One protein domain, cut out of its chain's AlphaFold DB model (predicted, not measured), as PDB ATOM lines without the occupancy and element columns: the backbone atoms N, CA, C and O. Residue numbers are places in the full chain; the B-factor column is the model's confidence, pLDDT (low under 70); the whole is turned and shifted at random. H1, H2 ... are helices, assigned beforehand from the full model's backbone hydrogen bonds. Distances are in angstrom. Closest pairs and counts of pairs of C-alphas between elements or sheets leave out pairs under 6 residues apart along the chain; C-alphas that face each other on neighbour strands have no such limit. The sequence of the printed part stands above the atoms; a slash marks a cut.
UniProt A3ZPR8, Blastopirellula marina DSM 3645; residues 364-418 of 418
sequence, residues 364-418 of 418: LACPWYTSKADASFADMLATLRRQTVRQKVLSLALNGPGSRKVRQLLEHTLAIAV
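Overview. This is residues 364 to 418 of the 418 residues of a protein of Blastopirellula marina DSM 3645 (UniProt A3ZPR8). Look first for a helical hairpin: the long helix H1 runs one way, and H2 folds back side by side with its second part, residues 386 to 394. The 13 residues before H1, 364 to 376, form no named element, and of these 365 to 371 stick out. The printed part has 55 residues with two named helices, H1 then H2, and is all helix. It is loose, with a radius of gyration of the C-alphas of 14.2 A, and spans 44 by 21 by 14 A.

Arrangement. Start at H1, residues 377 to 394, where every O i to N i+4 pair is within hydrogen-bond range. H2, residues 403 to 416, has 9 of 10 within range. They touch; the closest C-alphas, of Arg 386 and Leu 414, are 6.3 A apart. They run opposite ways at a shallow tilt of 16 degrees.

Along the chain. Find C-alpha 377 at (178.656, 141.115, 136.302); H1 runs 25.4 A from there. H2 runs 20.3 A to C-alpha 416 at (193.512, 150.168, 139.195).

Size, cuts and confidence. The farthest C-alphas, Ser 371 and Gly 400, are 44.0 A apart. The printed part has no cut, and the link is short. Residues 397, 401 and 414 to 418 have pLDDT under 70.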
ATOM      1  N   LEU A 364     184.268 149.543 143.860       74.69
ATOM      2  CA  LEU A 364     184.982 150.759 143.485       74.69
ATOM      3  C   LEU A 364     184.388 151.936 144.263       74.69
ATOM      4  O   LEU A 364     183.172 152.137 144.252       74.69
ATOM      5  N   ALA A 365     185.248 152.719 144.915       76.19
ATOM      6  CA  ALA A 365     184.846 153.978 145.520       76.19
ATOM      7  C   ALA A 365     184.515 154.975 144.400       76.19
ATOM      8  O   ALA A 365     185.406 155.564 143.792       76.19
ATOM      9  N   CYS A 366     183.227 155.133 144.094       76.19
ATOM     10  CA  CYS A 366     182.736 156.098 143.115       76.19
ATOM     11  C   CYS A 366     182.049 157.263 143.848       76.19
ATOM     12  O   CYS A 366     180.912 157.089 144.291       76.19
ATOM     13  N   PRO A 367     182.678 158.454 143.945       81.50
ATOM     14  CA  PRO A 367     182.108 159.604 144.657       81.50
ATOM     15  C   PRO A 367     180.716 160.024 144.160       81.50
ATOM     16  O   PRO A 367     179.904 160.525 144.928       81.50
ATOM     17  N   TRP A 368     180.425 159.792 142.879       85.00
ATOM     18  CA  TRP A 368     179.150 160.125 142.232       85.00
ATOM     19  C   TRP A 368     178.119 158.985 142.243       85.00
ATOM     20  O   TRP A 368     176.993 159.183 141.790       85.00
ATOM     21  N   TYR A 369     178.475 157.784 142.712       77.44
ATOM     22  CA  TYR A 369     177.577 156.623 142.714       77.44
ATOM     23  C   TYR A 369     177.644 155.876 144.047       77.44
ATOM     24  O   TYR A 369     178.098 154.736 144.140       77.44
ATOM     25  N   THR A 370     177.180 156.560 145.091       80.19
ATOM     26  CA  THR A 370     177.256 156.123 146.493       80.19
ATOM     27  C   THR A 370     176.239 155.043 146.867       80.19
ATOM     28  O   THR A 370     176.378 154.410 147.906       80.19
ATOM     29  N   SER A 371     175.227 154.798 146.029       81.31
ATOM     30  CA  SER A 371     174.154 153.828 146.293       81.31
ATOM     31  C   SER A 371     174.453 152.404 145.811       81.31
ATOM     32  O   SER A 371     173.632 151.504 146.003       81.31
ATOM     33  N   LYS A 372     175.607 152.169 145.175       83.19
ATOM     34  CA  LYS A 372     175.987 150.837 144.694       83.19
ATOM     35  C   LYS A 372     176.364 149.927 145.861       83.19
ATOM     36  O   LYS A 372     177.479 149.995 146.365       83.19
ATOM     37  N   ALA A 373     175.444 149.046 146.235       80.69
ATOM     38  CA  ALA A 373     175.671 148.047 147.280       80.69
ATOM     39  C   ALA A 373     176.096 146.675 146.728       80.69
ATOM     40  O   ALA A 373     176.851 145.956 147.377       80.69
ATOM     41  N   ASP A 374     175.649 146.322 145.519       86.94
ATOM     42  CA  ASP A 374     175.814 144.975 144.968       86.94
ATOM     43  C   ASP A 374     176.804 144.918 143.796       86.94
ATOM     44  O   ASP A 374     176.897 145.839 142.975       86.94
ATOM     45  N   ALA A 375     177.467 143.768 143.649       91.50
ATOM     46  CA  ALA A 375     178.312 143.471 142.500       91.50
ATOM     47  C   ALA A 375     177.486 143.266 141.214       91.50
ATOM     48  O   ALA A 375     176.599 142.412 141.134       91.50
ATOM     49  N   SER A 376     177.827 144.018 140.168       92.75
ATOM     50  CA  SER A 376     177.406 143.765 138.785       92.75
ATOM     51  C   SER A 376     178.251 142.651 138.155       92.75
ATOM     52  O   SER A 376     179.326 142.322 138.657       92.75
ATOM     53  N   PHE A 377     177.830 142.098 137.013       95.56
ATOM     54  CA  PHE A 377     178.656 141.115 136.302       95.56
ATOM     55  C   PHE A 377     180.032 141.679 135.902       95.56
ATOM     56  O   PHE A 377     181.032 140.967 135.963       95.56
ATOM     57  N   ALA A 378     180.107 142.970 135.557       93.75
ATOM     58  CA  ALA A 378     181.381 143.631 135.283       93.75
ATOM     59  C   ALA A 378     182.303 143.605 136.515       93.75
ATOM     60  O   ALA A 378     183.490 143.320 136.382       93.75
ATOM     61  N   ASP A 379     181.753 143.796 137.718       93.56
ATOM     62  CA  ASP A 379     182.515 143.703 138.966       93.56
ATOM     63  C   ASP A 379     182.968 142.269 139.262       93.56
ATOM     64  O   ASP A 379     184.092 142.054 139.723       93.56
ATOM     65  N   MET A 380     182.117 141.275 138.983       96.12
ATOM     66  CA  MET A 380     182.471 139.856 139.118       96.12
ATOM     67  C   MET A 380     183.635 139.501 138.192       96.12
ATOM     68  O   MET A 380     184.610 138.885 138.625       96.12
ATOM     69  N   LEU A 381     183.564 139.937 136.930       95.38
ATOM     70  CA  LEU A 381     184.601 139.701 135.934       95.38
ATOM     71  C   LEU A 381     185.902 140.435 136.288       95.38
ATOM     72  O   LEU A 381     186.971 139.829 136.225       95.38
ATOM     73  N   ALA A 382     185.827 141.698 136.713       92.69
ATOM     74  CA  ALA A 382     186.984 142.456 137.186       92.69
ATOM     75  C   ALA A 382     187.621 141.797 138.419       92.69
ATOM     76  O   ALA A 382     188.838 141.661 138.511       92.69
ATOM     77  N   THR A 383     186.806 141.293 139.348       93.50
ATOM     78  CA  THR A 383     187.298 140.554 140.518       93.50
ATOM     79  C   THR A 383     188.002 139.263 140.100       93.50
ATOM     80  O   THR A 383     189.105 139.003 140.578       93.50
ATOM     81  N   LEU A 384     187.443 138.495 139.159       94.62
ATOM     82  CA  LEU A 384     188.089 137.292 138.625       94.62
ATOM     83  C   LEU A 384     189.435 137.608 137.962       94.62
ATOM     84  O   LEU A 384     190.434 136.939 138.226       94.62
ATOM     85  N   ARG A 385     189.481 138.649 137.129       92.94
ATOM     86  CA  ARG A 385     190.714 139.124 136.492       92.94
ATOM     87  C   ARG A 385     191.765 139.529 137.526       92.94
ATOM     88  O   ARG A 385     192.887 139.034 137.451       92.94
ATOM     89  N   ARG A 386     191.403 140.342 138.529       88.88
ATOM     90  CA  ARG A 386     192.314 140.750 139.616       88.88
ATOM     91  C   ARG A 386     192.888 139.541 140.347       88.88
ATOM     92  O   ARG A 386     194.099 139.464 140.523       88.88
ATOM     93  N   GLN A 387     192.049 138.571 140.713       89.50
ATOM     94  CA  GLN A 387     192.502 137.345 141.382       89.50
ATOM     95  C   GLN A 387     193.417 136.499 140.486       89.50
ATOM     96  O   GLN A 387     194.425 135.980 140.962       89.50
ATOM     97  N   THR A 388     193.123 136.421 139.186       87.69
ATOM     98  CA  THR A 388     193.935 135.673 138.213       87.69
ATOM     99  C   THR A 388     195.333 136.276 138.089       87.69
ATOM    100  O   THR A 388     196.334 135.564 138.179       87.69
ATOM    101  N   VAL A 389     195.426 137.602 137.937       83.38
ATOM    102  CA  VAL A 389     196.726 138.276 137.827       83.38
ATOM    103  C   VAL A 389     197.467 138.268 139.162       83.38
ATOM    104  O   VAL A 389     198.665 137.998 139.187       83.38
ATOM    105  N   ARG A 390     196.766 138.465 140.286       83.12
ATOM    106  CA  ARG A 390     197.355 138.358 141.626       83.12
ATOM    107  C   ARG A 390     197.992 136.991 141.845       83.12
ATOM    108  O   ARG A 390     199.136 136.928 142.278       83.12
ATOM    109  N   GLN A 391     197.305 135.903 141.500       82.69
ATOM    110  CA  GLN A 391     197.858 134.553 141.620       82.69
ATOM    111  C   GLN A 391     199.129 134.381 140.772       82.69
ATOM    112  O   GLN A 391     200.109 133.820 141.258       82.69
ATOM    113  N   LYS A 392     199.151 134.923 139.546       78.81
ATOM    114  CA  LYS A 392     200.337 134.892 138.674       78.81
ATOM    115  C   LYS A 392     201.501 135.717 139.237       78.81
ATOM    116  O   LYS A 392     202.643 135.276 139.161       78.81
ATOM    117  N   VAL A 393     201.232 136.874 139.845       77.31
ATOM    118  CA  VAL A 393     202.260 137.688 140.519       77.31
ATOM    119  C   VAL A 393     202.795 136.972 141.758       77.31
ATOM    120  O   VAL A 393     204.002 136.952 141.984       77.31
ATOM    121  N   LEU A 394     201.923 136.344 142.549       78.12
ATOM    122  CA  LEU A 394     202.329 135.580 143.729       78.12
ATOM    123  C   LEU A 394     203.162 134.341 143.369       78.12
ATOM    124  O   LEU A 394     204.020 133.967 144.165       78.12
ATOM    125  N   SER A 395     202.960 133.747 142.186       78.75
ATOM    126  CA  SER A 395     203.800 132.647 141.695       78.75
ATOM    127  C   SER A 395     205.183 133.087 141.205       78.75
ATOM    128  O   SER A 395     206.035 132.233 140.975       78.75
ATOM    129  N   LEU A 396     205.434 134.391 141.038       75.44
ATOM    130  CA  LEU A 396     206.781 134.882 140.757       75.44
ATOM    131  C   LEU A 396     207.638 134.716 142.017       75.44
ATOM    132  O   LEU A 396     207.318 135.267 143.076       75.44
ATOM    133  N   ALA A 397     208.742 133.979 141.894       68.69
ATOM    134  CA  ALA A 397     209.747 133.812 142.942       68.69
ATOM    135  C   ALA A 397     210.560 135.110 143.130       68.69
ATOM    136  O   ALA A 397     211.740 135.190 142.796       68.69
ATOM    137  N   LEU A 398     209.902 136.166 143.619       72.25
ATOM    138  CA  LEU A 398     210.530 137.447 143.930       72.25
ATOM    139  C   LEU A 398     211.337 137.313 145.229       72.25
ATOM    140  O   LEU A 398     210.785 137.426 146.324       72.25
ATOM    141  N   ASN A 399     212.645 137.102 145.095       72.56
ATOM    142  CA  ASN A 399     213.588 137.010 146.210       72.56
ATOM    143  C   ASN A 399     214.450 138.283 146.306       72.56
ATOM    144  O   ASN A 399     214.729 138.923 145.295       72.56
ATOM    145  N   GLY A 400     214.876 138.645 147.521       75.69
ATOM    146  CA  GLY A 400     215.801 139.759 147.780       75.69
ATOM    147  C   GLY A 400     215.196 140.983 148.497       75.69
ATOM    148  O   GLY A 400     213.979 141.049 148.717       75.69
ATOM    149  N   PRO A 401     216.039 141.959 148.897       56.09
ATOM    150  CA  PRO A 401     215.603 143.186 149.562       56.09
ATOM    151  C   PRO A 401     214.682 144.007 148.647       56.09
ATOM    152  O   PRO A 401     215.028 144.302 147.510       56.09
ATOM    153  N   GLY A 402     213.494 144.378 149.131       73.62
ATOM    154  CA  GLY A 402     212.517 145.167 148.361       73.62
ATOM    155  C   GLY A 402     211.424 144.359 147.649       73.62
ATOM    156  O   GLY A 402     210.441 144.952 147.205       73.62
ATOM    157  N   SER A 403     211.503 143.023 147.638       76.56
ATOM    158  CA  SER A 403     210.472 142.141 147.056       76.56
ATOM    159  C   SER A 403     209.063 142.397 147.612       76.56
ATOM    160  O   SER A 403     208.087 142.394 146.862       76.56
ATOM    161  N   ARG A 404     208.945 142.713 148.912       74.44
ATOM    162  CA  ARG A 404     207.670 143.098 149.549       74.44
ATOM    163  C   ARG A 404     207.094 144.398 148.980       74.44
ATOM    164  O   ARG A 404     205.903 144.443 148.696       74.44
ATOM    165  N   LYS A 405     207.929 145.426 148.772       78.31
ATOM    166  CA  LYS A 405     207.499 146.710 148.188       78.31
ATOM    167  C   LYS A 405     207.065 146.534 146.733       78.31
ATOM    168  O   LYS A 405     206.038 147.074 146.347       78.31
ATOM    169  N   VAL A 406     207.794 145.730 145.953       78.25
ATOM    170  CA  VAL A 406     207.428 145.407 144.563       78.25
ATOM    171  C   VAL A 406     206.104 144.645 144.508       78.25
ATOM    172  O   VAL A 406     205.234 144.995 143.718       78.25
ATOM    173  N   ARG A 407     205.903 143.648 145.381       75.69
ATOM    174  CA  ARG A 407     204.637 142.908 145.458       75.69
ATOM    175  C   ARG A 407     203.465 143.824 145.828       75.69
ATOM    176  O   ARG A 407     202.430 143.745 145.179       75.69
ATOM    177  N   GLN A 408     203.643 144.717 146.802       75.75
ATOM    178  CA  GLN A 408     202.614 145.684 147.196       75.75
ATOM    179  C   GLN A 408     202.302 146.688 146.077       75.75
ATOM    180  O   GLN A 408     201.136 146.974 145.819       75.75
ATOM    181  N   LEU A 409     203.327 147.185 145.375       78.38
ATOM    182  CA  LEU A 409     203.151 148.067 144.222       78.38
ATOM    183  C   LEU A 409     202.356 147.362 143.117       78.38
ATOM    184  O   LEU A 409     201.388 147.925 142.619       78.38
ATOM    185  N   LEU A 410     202.709 146.114 142.789       76.50
ATOM    186  CA  LEU A 410     201.979 145.309 141.809       76.50
ATOM    187  C   LEU A 410     200.527 145.078 142.242       76.50
ATOM    188  O   LEU A 410     199.627 145.265 141.433       76.50
ATOM    189  N   GLU A 411     200.267 144.733 143.507       71.81
ATOM    190  CA  GLU A 411     198.896 144.581 144.016       71.81
ATOM    191  C   GLU A 411     198.089 145.891 143.920       71.81
ATOM    192  O   GLU A 411     196.937 145.860 143.481       71.81
ATOM    193  N   HIS A 412     198.687 147.044 144.240       72.44
ATOM    194  CA  HIS A 412     198.042 148.353 144.081       72.44
ATOM    195  C   HIS A 412     197.787 148.711 142.610       72.44
ATOM    196  O   HIS A 412     196.696 149.163 142.271       72.44
ATOM    197  N   THR A 413     198.746 148.479 141.708       70.00
ATOM    198  CA  THR A 413     198.557 148.723 140.269       70.00
ATOM    199  C   THR A 413     197.459 147.826 139.694       70.00
ATOM    200  O   THR A 413     196.633 148.283 138.902       70.00
ATOM    201  N   LEU A 414     197.379 146.567 140.135       69.31
ATOM    202  CA  LEU A 414     196.324 145.636 139.726       69.31
ATOM    203  C   LEU A 414     194.933 146.044 140.210       69.31
ATOM    204  O   LEU A 414     193.949 145.726 139.544       69.31
ATOM    205  N   ALA A 415     194.831 146.757 141.334       64.50
ATOM    206  CA  ALA A 415     193.558 147.296 141.799       64.50
ATOM    207  C   ALA A 415     192.994 148.382 140.862       64.50
ATOM    208  O   ALA A 415     191.783 148.592 140.857       64.50
ATOM    209  N   ILE A 416     193.853 149.030 140.064       65.12
ATOM    210  CA  ILE A 416     193.512 150.168 139.195       65.12
ATOM    211  C   ILE A 416     193.347 149.743 137.721       65.12
ATOM    212  O   ILE A 416     192.611 150.381 136.976       65.12
ATOM    213  N   ALA A 417     194.019 148.673 137.281       57.84
ATOM    214  CA  ALA A 417     194.203 148.356 135.859       57.84
ATOM    215  C   ALA A 417     193.172 147.393 135.218       57.84
ATOM    216  O   ALA A 417     193.338 147.047 134.047       57.84
ATOM    217  N   VAL A 418     192.161 146.909 135.953       55.22
ATOM    218  CA  VAL A 418     191.355 145.723 135.570       55.22
ATOM    219  C   VAL A 418     189.869 145.988 135.366       55.22
ATOM    220  O   VAL A 418     189.260 146.594 136.274       55.22
TER     221      VAL A 418